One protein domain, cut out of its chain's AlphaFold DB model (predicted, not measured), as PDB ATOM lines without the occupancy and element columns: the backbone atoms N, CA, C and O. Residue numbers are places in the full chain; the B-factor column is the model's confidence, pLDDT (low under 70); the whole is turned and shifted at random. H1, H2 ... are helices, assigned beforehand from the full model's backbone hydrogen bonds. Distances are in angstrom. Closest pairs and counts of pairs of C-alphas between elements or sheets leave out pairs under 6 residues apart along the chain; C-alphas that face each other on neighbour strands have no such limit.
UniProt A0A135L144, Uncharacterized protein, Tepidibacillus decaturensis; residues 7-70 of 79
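AT A GLANCE: This is residues 7 to 70 of the 79 residues of an uncharacterized protein of Tepidibacillus decaturensis (UniProt A0A135L144). Two helices, H2 and H3, stand side by side and run the same way as a small core, with the short H1 turned across the first part of H2 and the short H4 on the far side of H3. The long link from H2 to H3 first runs back alongside this pair, then swings out in a wide loop, with its turn at residues 37 to 39 well away from the helices, before it returns to H3. The printed part has 64 residues with four named helices, in the order H1, H2, H3, H4, and no named strand; its class is all helix. The whole is compact, with a radius of gyration of the C-alphas of 11.3 A, and spans 30 by 30 by 17 A.

IN THESE COORDINATES: The longest helix is H2, residues 16 to 27, which runs 16.9 A from C-alpha 16 at (-60.032, -7.328, 104.923) to C-alpha 27 at (-58.031, -2.546, 120.957). H3, residues 51 to 61, measures 15.4 A from first to last C-alpha. H1, residues 7 to 12, measures 8.8 A and begins with C-alpha 7 at (-72.261, -14.834, 113.464). H4, residues 65 to 69, measures 5.9 A and ends with C-alpha 69 at (-61.992, 12.385, 111.609).

HOW THE PARTS SIT: H2 and H3 touch, and their closest C-alphas, those of Glu 17 and Ile 52, are 5.7 A apart. They stand at a shallow tilt of 22 degrees and run the same way, with 9.5 A from centre to centre. H1 touches H2, which meets it with residues 18 to 22 alone; the closest C-alphas, those of Tyr 12 and Gly 18, are 4.0 A apart. H1 and H2 stand at a steep tilt of 68 degrees, only just short of about perpendicular, and run opposite ways. H4 touches H3, and their closest C-alphas, those of Cys 58 and Trp 65, are 6.0 A apart. H1 is apart from H3 and H4, and H2 is apart from H4. In H1, H2, H3 and H4 every O i to N i+4 pair is within hydrogen-bond range.

THE WHOLE: The two C-alphas farthest apart, those of Glu 7 and Glu 47, are 31.7 A from each other. The link from H2 to H3 is long, with 23 residues, 28 to 50, whose C-alphas lie 5 to 19 A from the mean of the C-alphas. The links from H1 to H2 and from H3 to H4 are tight, with 3 residues each. The printed part has no cut. Its mean pLDDT is 93.4, and no printed residue is under 70.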
ATOM      1  N   GLU A   7     -71.901 -14.971 114.883       93.38
ATOM      2  CA  GLU A   7     -72.261 -14.834 113.464       93.38
ATOM      3  C   GLU A   7     -71.759 -13.514 112.860       93.38
ATOM      4  O   GLU A   7     -71.283 -13.501 111.725       93.38
ATOM      5  N   GLN A   8     -71.827 -12.408 113.611       91.81
ATOM      6  CA  GLN A   8     -71.296 -11.114 113.171       91.81
ATOM      7  C   GLN A   8     -69.770 -11.146 113.071       91.81
ATOM      8  O   GLN A   8     -69.211 -10.658 112.092       91.81
ATOM      9  N   ILE A   9     -69.097 -11.760 114.045       92.81
ATOM     10  CA  ILE A   9     -67.641 -11.936 114.017       92.81
ATOM     11  C   ILE A   9     -67.226 -12.759 112.793       92.81
ATOM     12  O   ILE A   9     -66.307 -12.368 112.075       92.81
ATOM     13  N   GLU A  10     -67.909 -13.872 112.519       94.94
ATOM     14  CA  GLU A  10     -67.620 -14.694 111.341       94.94
ATOM     15  C   GLU A  10     -67.869 -13.939 110.033       94.94
ATOM     16  O   GLU A  10     -67.084 -14.086 109.096       94.94
ATOM     17  N   LEU A  11     -68.895 -13.083 109.973       93.25
ATOM     18  CA  LEU A  11     -69.139 -12.222 108.817       93.25
ATOM     19  C   LEU A  11     -67.990 -11.228 108.599       93.25
ATOM     20  O   LEU A  11     -67.450 -11.161 107.497       93.25
ATOM     21  N   TYR A  12     -67.561 -10.510 109.639       93.75
ATOM     22  CA  TYR A  12     -66.441  -9.568 109.534       93.75
ATOM     23  C   TYR A  12     -65.120 -10.252 109.162       93.75
ATOM     24  O   TYR A  12     -64.271  -9.663 108.499       93.75
ATOM     25  N   ARG A  13     -64.933 -11.527 109.515       94.44
ATOM     26  CA  ARG A  13     -63.734 -12.283 109.119       94.44
ATOM     27  C   ARG A  13     -63.651 -12.574 107.622       94.44
ATOM     28  O   ARG A  13     -62.567 -12.945 107.156       94.44
ATOM     29  N   THR A  14     -64.749 -12.434 106.876       96.00
ATOM     30  CA  THR A  14     -64.801 -12.805 105.454       96.00
ATOM     31  C   THR A  14     -63.959 -11.903 104.551       96.00
ATOM     32  O   THR A  14     -63.422 -12.396 103.556       96.00
ATOM     33  N   ASP A  15     -63.738 -10.641 104.922       95.38
ATOM     34  CA  ASP A  15     -62.974  -9.673 104.131       95.38
ATOM     35  C   ASP A  15     -61.931  -8.899 104.962       95.38
ATOM     36  O   ASP A  15     -61.750  -9.130 106.158       95.38
ATOM     37  N   GLU A  16     -61.125  -8.075 104.290       96.50
ATOM     38  CA  GLU A  16     -60.032  -7.328 104.923       96.50
ATOM     39  C   GLU A  16     -60.525  -6.163 105.785       96.50
ATOM     40  O   GLU A  16     -59.944  -5.918 106.842       96.50
ATOM     41  N   GLU A  17     -61.597  -5.486 105.370       94.81
ATOM     42  CA  GLU A  17     -62.167  -4.352 106.100       94.81
ATOM     43  C   GLU A  17     -62.773  -4.816 107.426       94.81
ATOM     44  O   GLU A  17     -62.501  -4.235 108.476       94.81
ATOM     45  N   GLY A  18     -63.514  -5.924 107.406       95.44
ATOM     46  CA  GLY A  18     -64.088  -6.518 108.602       95.44
ATOM     47  C   GLY A  18     -63.032  -7.071 109.558       95.44
ATOM     48  O   GLY A  18     -63.158  -6.891 110.769       95.44
ATOM     49  N   ARG A  19     -61.941  -7.666 109.056       97.38
ATOM     50  CA  ARG A  19     -60.810  -8.066 109.915       97.38
ATOM     51  C   ARG A  19     -60.147  -6.862 110.584       97.38
ATOM     52  O   ARG A  19     -59.841  -6.947 111.771       97.38
ATOM     53  N   ALA A  20     -59.965  -5.760 109.855       97.38
ATOM     54  CA  ALA A  20     -59.426  -4.522 110.413       97.38
ATOM     55  C   ALA A  20     -60.365  -3.913 111.468       97.38
ATOM     56  O   ALA A  20     -59.901  -3.464 112.514       97.38
ATOM     57  N   TYR A  21     -61.682  -3.960 111.239       97.12
ATOM     58  CA  TYR A  21     -62.669  -3.534 112.230       97.12
ATOM     59  C   TYR A  21     -62.615  -4.380 113.509       97.12
ATOM     60  O   TYR A  21     -62.625  -3.818 114.599       97.12
ATOM     61  N   LEU A  22     -62.521  -5.712 113.404       97.00
ATOM     62  CA  LEU A  22     -62.433  -6.579 114.586       97.00
ATOM     63  C   LEU A  22     -61.203  -6.257 115.447       97.00
ATOM     64  O   LEU A  22     -61.312  -6.219 116.667       97.00
ATOM     65  N   GLU A  23     -60.053  -5.994 114.820       97.38
ATOM     66  CA  GLU A  23     -58.838  -5.571 115.530       97.38
ATOM     67  C   GLU A  23     -59.019  -4.195 116.193       97.38
ATOM     68  O   GLU A  23     -58.664  -4.005 117.359       97.38
ATOM     69  N   TYR A  24     -59.627  -3.243 115.482       97.62
ATOM     70  CA  TYR A  24     -59.960  -1.928 116.029       97.62
ATOM     71  C   TYR A  24     -60.917  -2.014 117.227       97.62
ATOM     72  O   TYR A  24     -60.660  -1.382 118.255       97.62
ATOM     73  N   ASP A  25     -61.992  -2.800 117.142       96.56
ATOM     74  CA  ASP A  25     -62.952  -2.944 118.239       96.56
ATOM     75  C   ASP A  25     -62.332  -3.655 119.455       96.56
ATOM     76  O   ASP A  25     -62.621  -3.292 120.598       96.56
ATOM     77  N   GLU A  26     -61.422  -4.609 119.225       95.62
ATOM     78  CA  GLU A  26     -60.675  -5.289 120.288       95.62
ATOM     79  C   GLU A  26     -59.743  -4.332 121.056       95.62
ATOM     80  O   GLU A  26     -59.650  -4.415 122.285       95.62
ATOM     81  N   ILE A  27     -59.059  -3.417 120.359       96.75
ATOM     82  CA  ILE A  27     -58.031  -2.546 120.957       96.75
ATOM     83  C   ILE A  27     -58.608  -1.218 121.460       96.75
ATOM     84  O   ILE A  27     -58.326  -0.803 122.586       96.75
ATOM     85  N   ILE A  28     -59.379  -0.533 120.618       96.94
ATOM     86  CA  ILE A  28     -59.941   0.797 120.887       96.94
ATOM     87  C   ILE A  28     -61.377   0.663 121.382       96.94
ATOM     88  O   ILE A  28     -61.754   1.231 122.410       96.94
ATOM     89  N   GLY A  29     -62.165  -0.146 120.675       90.19
ATOM     90  CA  GLY A  29     -63.596  -0.252 120.880       90.19
ATOM     91  C   GLY A  29     -64.364   0.890 120.219       90.19
ATOM     92  O   GLY A  29     -64.070   2.059 120.450       90.19
ATOM     93  N   GLY A  30     -65.400   0.559 119.457       89.12
ATOM     94  CA  GLY A  30     -66.228   1.562 118.789       89.12
ATOM     95  C   GLY A  30     -67.072   0.959 117.678       89.12
ATOM     96  O   GLY A  30     -66.872  -0.191 117.302       89.12
ATOM     97  N   GLU A  31     -68.012   1.742 117.161       91.69
ATOM     98  CA  GLU A  31     -68.861   1.303 116.054       91.69
ATOM     99  C   GLU A  31     -68.050   1.205 114.749       91.69
ATOM    100  O   GLU A  31     -67.047   1.910 114.587       91.69
ATOM    101  N   PRO A  32     -68.455   0.343 113.803       92.75
ATOM    102  CA  PRO A  32     -67.809   0.266 112.501       92.75
ATOM    103  C   PRO A  32     -68.075   1.537 111.684       92.75
ATOM    104  O   PRO A  32     -69.176   2.090 111.707       92.75
ATOM    105  N   ILE A  33     -67.089   1.955 110.891       93.38
ATOM    106  CA  ILE A  33     -67.250   2.985 109.863       93.38
ATOM    107  C   ILE A  33     -68.233   2.458 108.815       93.38
ATOM    108  O   ILE A  33     -67.928   1.547 108.044       93.38
ATOM    109  N   GLY A  34     -69.438   3.020 108.810       84.50
ATOM    110  CA  GLY A  34     -70.491   2.667 107.869       84.50
ATOM    111  C   GLY A  34     -70.441   3.491 106.584       84.50
ATOM    112  O   GLY A  34     -70.063   4.662 106.588       84.50
ATOM    113  N   LEU A  35     -70.894   2.889 105.483       81.88
ATOM    114  CA  LEU A  35     -71.206   3.606 104.249       81.88
ATOM    115  C   LEU A  35     -72.598   4.250 104.367       81.88
ATOM    116  O   LEU A  35     -73.613   3.547 104.403       81.88
ATOM    117  N   THR A  36     -72.671   5.579 104.360       78.75
ATOM    118  CA  THR A  36     -73.940   6.317 104.372       78.75
ATOM    119  C   THR A  36     -74.405   6.557 102.939       78.75
ATOM    120  O   THR A  36     -73.914   7.444 102.257       78.75
ATOM    121  N   VAL A  37     -75.373   5.794 102.434       72.25
ATOM    122  CA  VAL A  37     -75.917   5.997 101.075       72.25
ATOM    123  C   VAL A  37     -76.863   7.212 101.042       72.25
ATOM    124  O   VAL A  37     -77.724   7.304 101.917       72.25
ATOM    125  N   PRO A  38     -76.799   8.112 100.032       79.44
ATOM    126  CA  PRO A  38     -75.934   8.118  98.838       79.44
ATOM    127  C   PRO A  38     -74.578   8.832  99.007       79.44
ATOM    128  O   PRO A  38     -73.877   9.027  98.018       79.44
ATOM    129  N   PHE A  39     -74.240   9.261 100.218       78.62
ATOM    130  CA  PHE A  39     -73.129  10.162 100.527       78.62
ATOM    131  C   PHE A  39     -71.745   9.492 100.519       78.62
ATOM    132  O   PHE A  39     -70.765  10.153 100.201       78.62
ATOM    133  N   GLY A  40     -71.667   8.186 100.769       86.50
ATOM    134  CA  GLY A  40     -70.408   7.444 100.836       86.50
ATOM    135  C   GLY A  40     -69.903   7.276 102.269       86.50
ATOM    136  O   GLY A  40     -70.696   7.224 103.209       86.50
ATOM    137  N   TYR A  41     -68.589   7.120 102.422       90.75
ATOM    138  CA  TYR A  41     -67.936   7.095 103.732       90.75
ATOM    139  C   TYR A  41     -67.845   8.510 104.325       90.75
ATOM    140  O   TYR A  41     -67.940   9.480 103.570       90.75
ATOM    141  N   PRO A  42     -67.657   8.642 105.652       90.44
ATOM    142  CA  PRO A  42     -67.352   9.925 106.276       90.44
ATOM    143  C   PRO A  42     -66.185  10.659 105.598       90.44
ATOM    144  O   PRO A  42     -65.241  10.028 105.109       90.44
ATOM    145  N   ASP A  43     -66.238  11.991 105.608       90.31
ATOM    146  CA  ASP A  43     -65.162  12.840 105.093       90.31
ATOM    147  C   ASP A  43     -63.822  12.490 105.768       90.31
ATOM    148  O   ASP A  43     -63.760  12.208 106.966       90.31
ATOM    149  N   GLY A  44     -62.733  12.488 104.996       91.19
ATOM    150  CA  GLY A  44     -61.396  12.143 105.482       91.19
ATOM    151  C   GLY A  44     -61.028  10.663 105.336       91.19
ATOM    152  O   GLY A  44     -59.840  10.345 105.325       91.19
ATOM    153  N   VAL A  45     -61.997   9.750 105.176       94.31
ATOM    154  CA  VAL A  45     -61.707   8.308 105.033       94.31
ATOM    155  C   VAL A  45     -60.877   8.027 103.780       94.31
ATOM    156  O   VAL A  45     -59.857   7.339 103.853       94.31
ATOM    157  N   GLU A  46     -61.273   8.572 102.630       93.31
ATOM    158  CA  GLU A  46     -60.566   8.367 101.359       93.31
ATOM    159  C   GLU A  46     -59.192   9.060 101.360       93.31
ATOM    160  O   GLU A  46     -58.200   8.489 100.906       93.31
ATOM    161  N   GLU A  47     -59.095  10.262 101.937       94.56
ATOM    162  CA  GLU A  47     -57.843  11.013 102.081       94.56
ATOM    163  C   GLU A  47     -56.819  10.284 102.958       94.56
ATOM    164  O   GLU A  47     -55.611  10.411 102.740       94.56
ATOM    165  N   MET A  48     -57.296   9.498 103.925       94.38
ATOM    166  CA  MET A  48     -56.472   8.652 104.784       94.38
ATOM    167  C   MET A  48     -56.073   7.316 104.144       94.38
ATOM    168  O   MET A  48     -55.303   6.571 104.746       94.38
ATOM    169  N   GLY A  49     -56.537   7.020 102.927       95.12
ATOM    170  CA  GLY A  49     -56.239   5.770 102.224       95.12
ATOM    171  C   GLY A  49     -57.301   4.681 102.388       95.12
ATOM    172  O   GLY A  49     -57.033   3.521 102.075       95.12
ATOM    173  N   GLY A  50     -58.499   5.046 102.847       95.31
ATOM    174  CA  GLY A  50     -59.643   4.154 103.010       95.31
ATOM    175  C   GLY A  50     -59.831   3.646 104.441       95.31
ATOM    176  O   GLY A  50     -59.011   3.870 105.334       95.31
ATOM    177  N   VAL A  51     -60.930   2.919 104.650       96.19
ATOM    178  CA  VAL A  51     -61.421   2.465 105.966       96.19
ATOM    179  C   VAL A  51     -60.358   1.718 106.780       96.19
ATOM    180  O   VAL A  51     -60.167   1.996 107.963       96.19
ATOM    181  N   ILE A  52     -59.612   0.808 106.147       97.44
ATOM    182  CA  ILE A  52     -58.563   0.022 106.820       97.44
ATOM    183  C   ILE A  52     -57.469   0.935 107.394       97.44
ATOM    184  O   ILE A  52     -57.037   0.743 108.531       97.44
ATOM    185  N   SER A  53     -57.032   1.941 106.633       97.94
ATOM    186  CA  SER A  53     -55.994   2.880 107.069       97.94
ATOM    187  C   SER A  53     -56.468   3.780 108.210       97.94
ATOM    188  O   SER A  53     -55.679   4.105 109.101       97.94
ATOM    189  N   VAL A  54     -57.759   4.122 108.240       97.81
ATOM    190  CA  VAL A  54     -58.370   4.835 109.371       97.81
ATOM    191  C   VAL A  54     -58.295   3.982 110.636       97.81
ATOM    192  O   VAL A  54     -57.738   4.442 111.630       97.81
ATOM    193  N   TYR A  55     -58.739   2.719 110.597       97.94
ATOM    194  CA  TYR A  55     -58.668   1.826 111.763       97.94
ATOM    195  C   TYR A  55     -57.242   1.621 112.284       97.94
ATOM    196  O   TYR A  55     -57.013   1.684 113.492       97.94
ATOM    197  N   GLN A  56     -56.270   1.430 111.389       97.88
ATOM    198  CA  GLN A  56     -54.859   1.321 111.774       97.88
ATOM    199  C   GLN A  56     -54.380   2.586 112.493       97.88
ATOM    200  O   GLN A  56     -53.763   2.506 113.555       97.88
ATOM    201  N   THR A  57     -54.730   3.759 111.965       97.94
ATOM    202  CA  THR A  57     -54.356   5.039 112.575       97.94
ATOM    203  C   THR A  57     -55.028   5.242 113.937       97.94
ATOM    204  O   THR A  57     -54.401   5.754 114.865       97.94
ATOM    205  N   CYS A  58     -56.281   4.811 114.091       97.94
ATOM    206  CA  CYS A  58     -56.987   4.816 115.371       97.94
ATOM    207  C   CYS A  58     -56.251   3.989 116.432       97.94
ATOM    208  O   CYS A  58     -56.040   4.467 117.549       97.94
ATOM    209  N   ILE A  59     -55.809   2.779 116.068       97.81
ATOM    210  CA  ILE A  59     -55.027   1.890 116.939       97.81
ATOM    211  C   ILE A  59     -53.702   2.551 117.341       97.81
ATOM    212  O   ILE A  59     -53.343   2.549 118.518       97.81
ATOM    213  N   GLU A  60     -52.992   3.162 116.389       97.69
ATOM    214  CA  GLU A  60     -51.719   3.850 116.646       97.69
ATOM    215  C   GLU A  60     -51.867   5.065 117.574       97.69
ATOM    216  O   GLU A  60     -50.980   5.336 118.388       97.69
ATOM    217  N   GLN A  61     -52.977   5.804 117.463       97.00
ATOM    218  CA  GLN A  61     -53.215   7.034 118.228       97.00
ATOM    219  C   GLN A  61     -54.023   6.832 119.516       97.00
ATOM    220  O   GLN A  61     -54.077   7.751 120.336       97.00
ATOM    221  N   GLY A  62     -54.632   5.661 119.712       96.75
ATOM    222  CA  GLY A  62     -55.470   5.380 120.877       96.75
ATOM    223  C   GLY A  62     -56.781   6.171 120.889       96.75
ATOM    224  O   GLY A  62     -57.193   6.616 121.958       96.75
ATOM    225  N   LYS A  63     -57.390   6.401 119.719       95.81
ATOM    226  CA  LYS A  63     -58.605   7.220 119.540       95.81
ATOM    227  C   LYS A  63     -59.631   6.516 118.667       95.81
ATOM    228  O   LYS A  63     -59.247   5.683 117.847       95.81
ATOM    229  N   THR A  64     -60.906   6.873 118.805       95.88
ATOM    230  CA  THR A  64     -61.941   6.373 117.890       95.88
ATOM    231  C   THR A  64     -61.839   7.040 116.518       95.88
ATOM    232  O   THR A  64     -61.198   8.085 116.363       95.88
ATOM    233  N   TRP A  65     -62.459   6.444 115.497       95.56
ATOM    234  CA  TRP A  65     -62.468   7.050 114.164       95.56
ATOM    235  C   TRP A  65     -63.266   8.358 114.136       95.56
ATOM    236  O   TRP A  65     -62.897   9.261 113.391       95.56
ATOM    237  N   GLU A  66     -64.296   8.503 114.976       94.50
ATOM    238  CA  GLU A  66     -65.037   9.758 115.109       94.50
ATOM    239  C   GLU A  66     -64.132  10.875 115.636       94.50
ATOM    240  O   GLU A  66     -64.112  11.970 115.080       94.50
ATOM    241  N   GLU A  67     -63.325  10.587 116.662       94.75
ATOM    242  CA  GLU A  67     -62.354  11.541 117.209       94.75
ATOM    243  C   GLU A  67     -61.219  11.859 116.226       94.75
ATOM    244  O   GLU A  67     -60.671  12.963 116.238       94.75
ATOM    245  N   LEU A  68     -60.815  10.879 115.414       95.38
ATOM    246  CA  LEU A  68     -59.751  11.029 114.424       95.38
ATOM    247  C   LEU A  68     -60.191  11.890 113.235       95.38
ATOM    248  O   LEU A  68     -59.401  12.704 112.757       95.38
ATOM    249  N   LEU A  69     -61.426  11.699 112.771       93.56
ATOM    250  CA  LEU A  69     -61.992  12.385 111.609       93.56
ATOM    251  C   LEU A  69     -62.769  13.658 111.971       93.56
ATOM    252  O   LEU A  69     -63.274  14.322 111.071       93.56
ATOM    253  N   ASP A  70     -62.857  14.003 113.262       92.00
ATOM    254  CA  ASP A  70     -63.712  15.088 113.774       92.00
ATOM    255  C   ASP A  70     -65.166  14.933 113.281       92.00
ATOM    256  O   ASP A  70     -65.829  15.885 112.867       92.00
TER     257      ASP A  70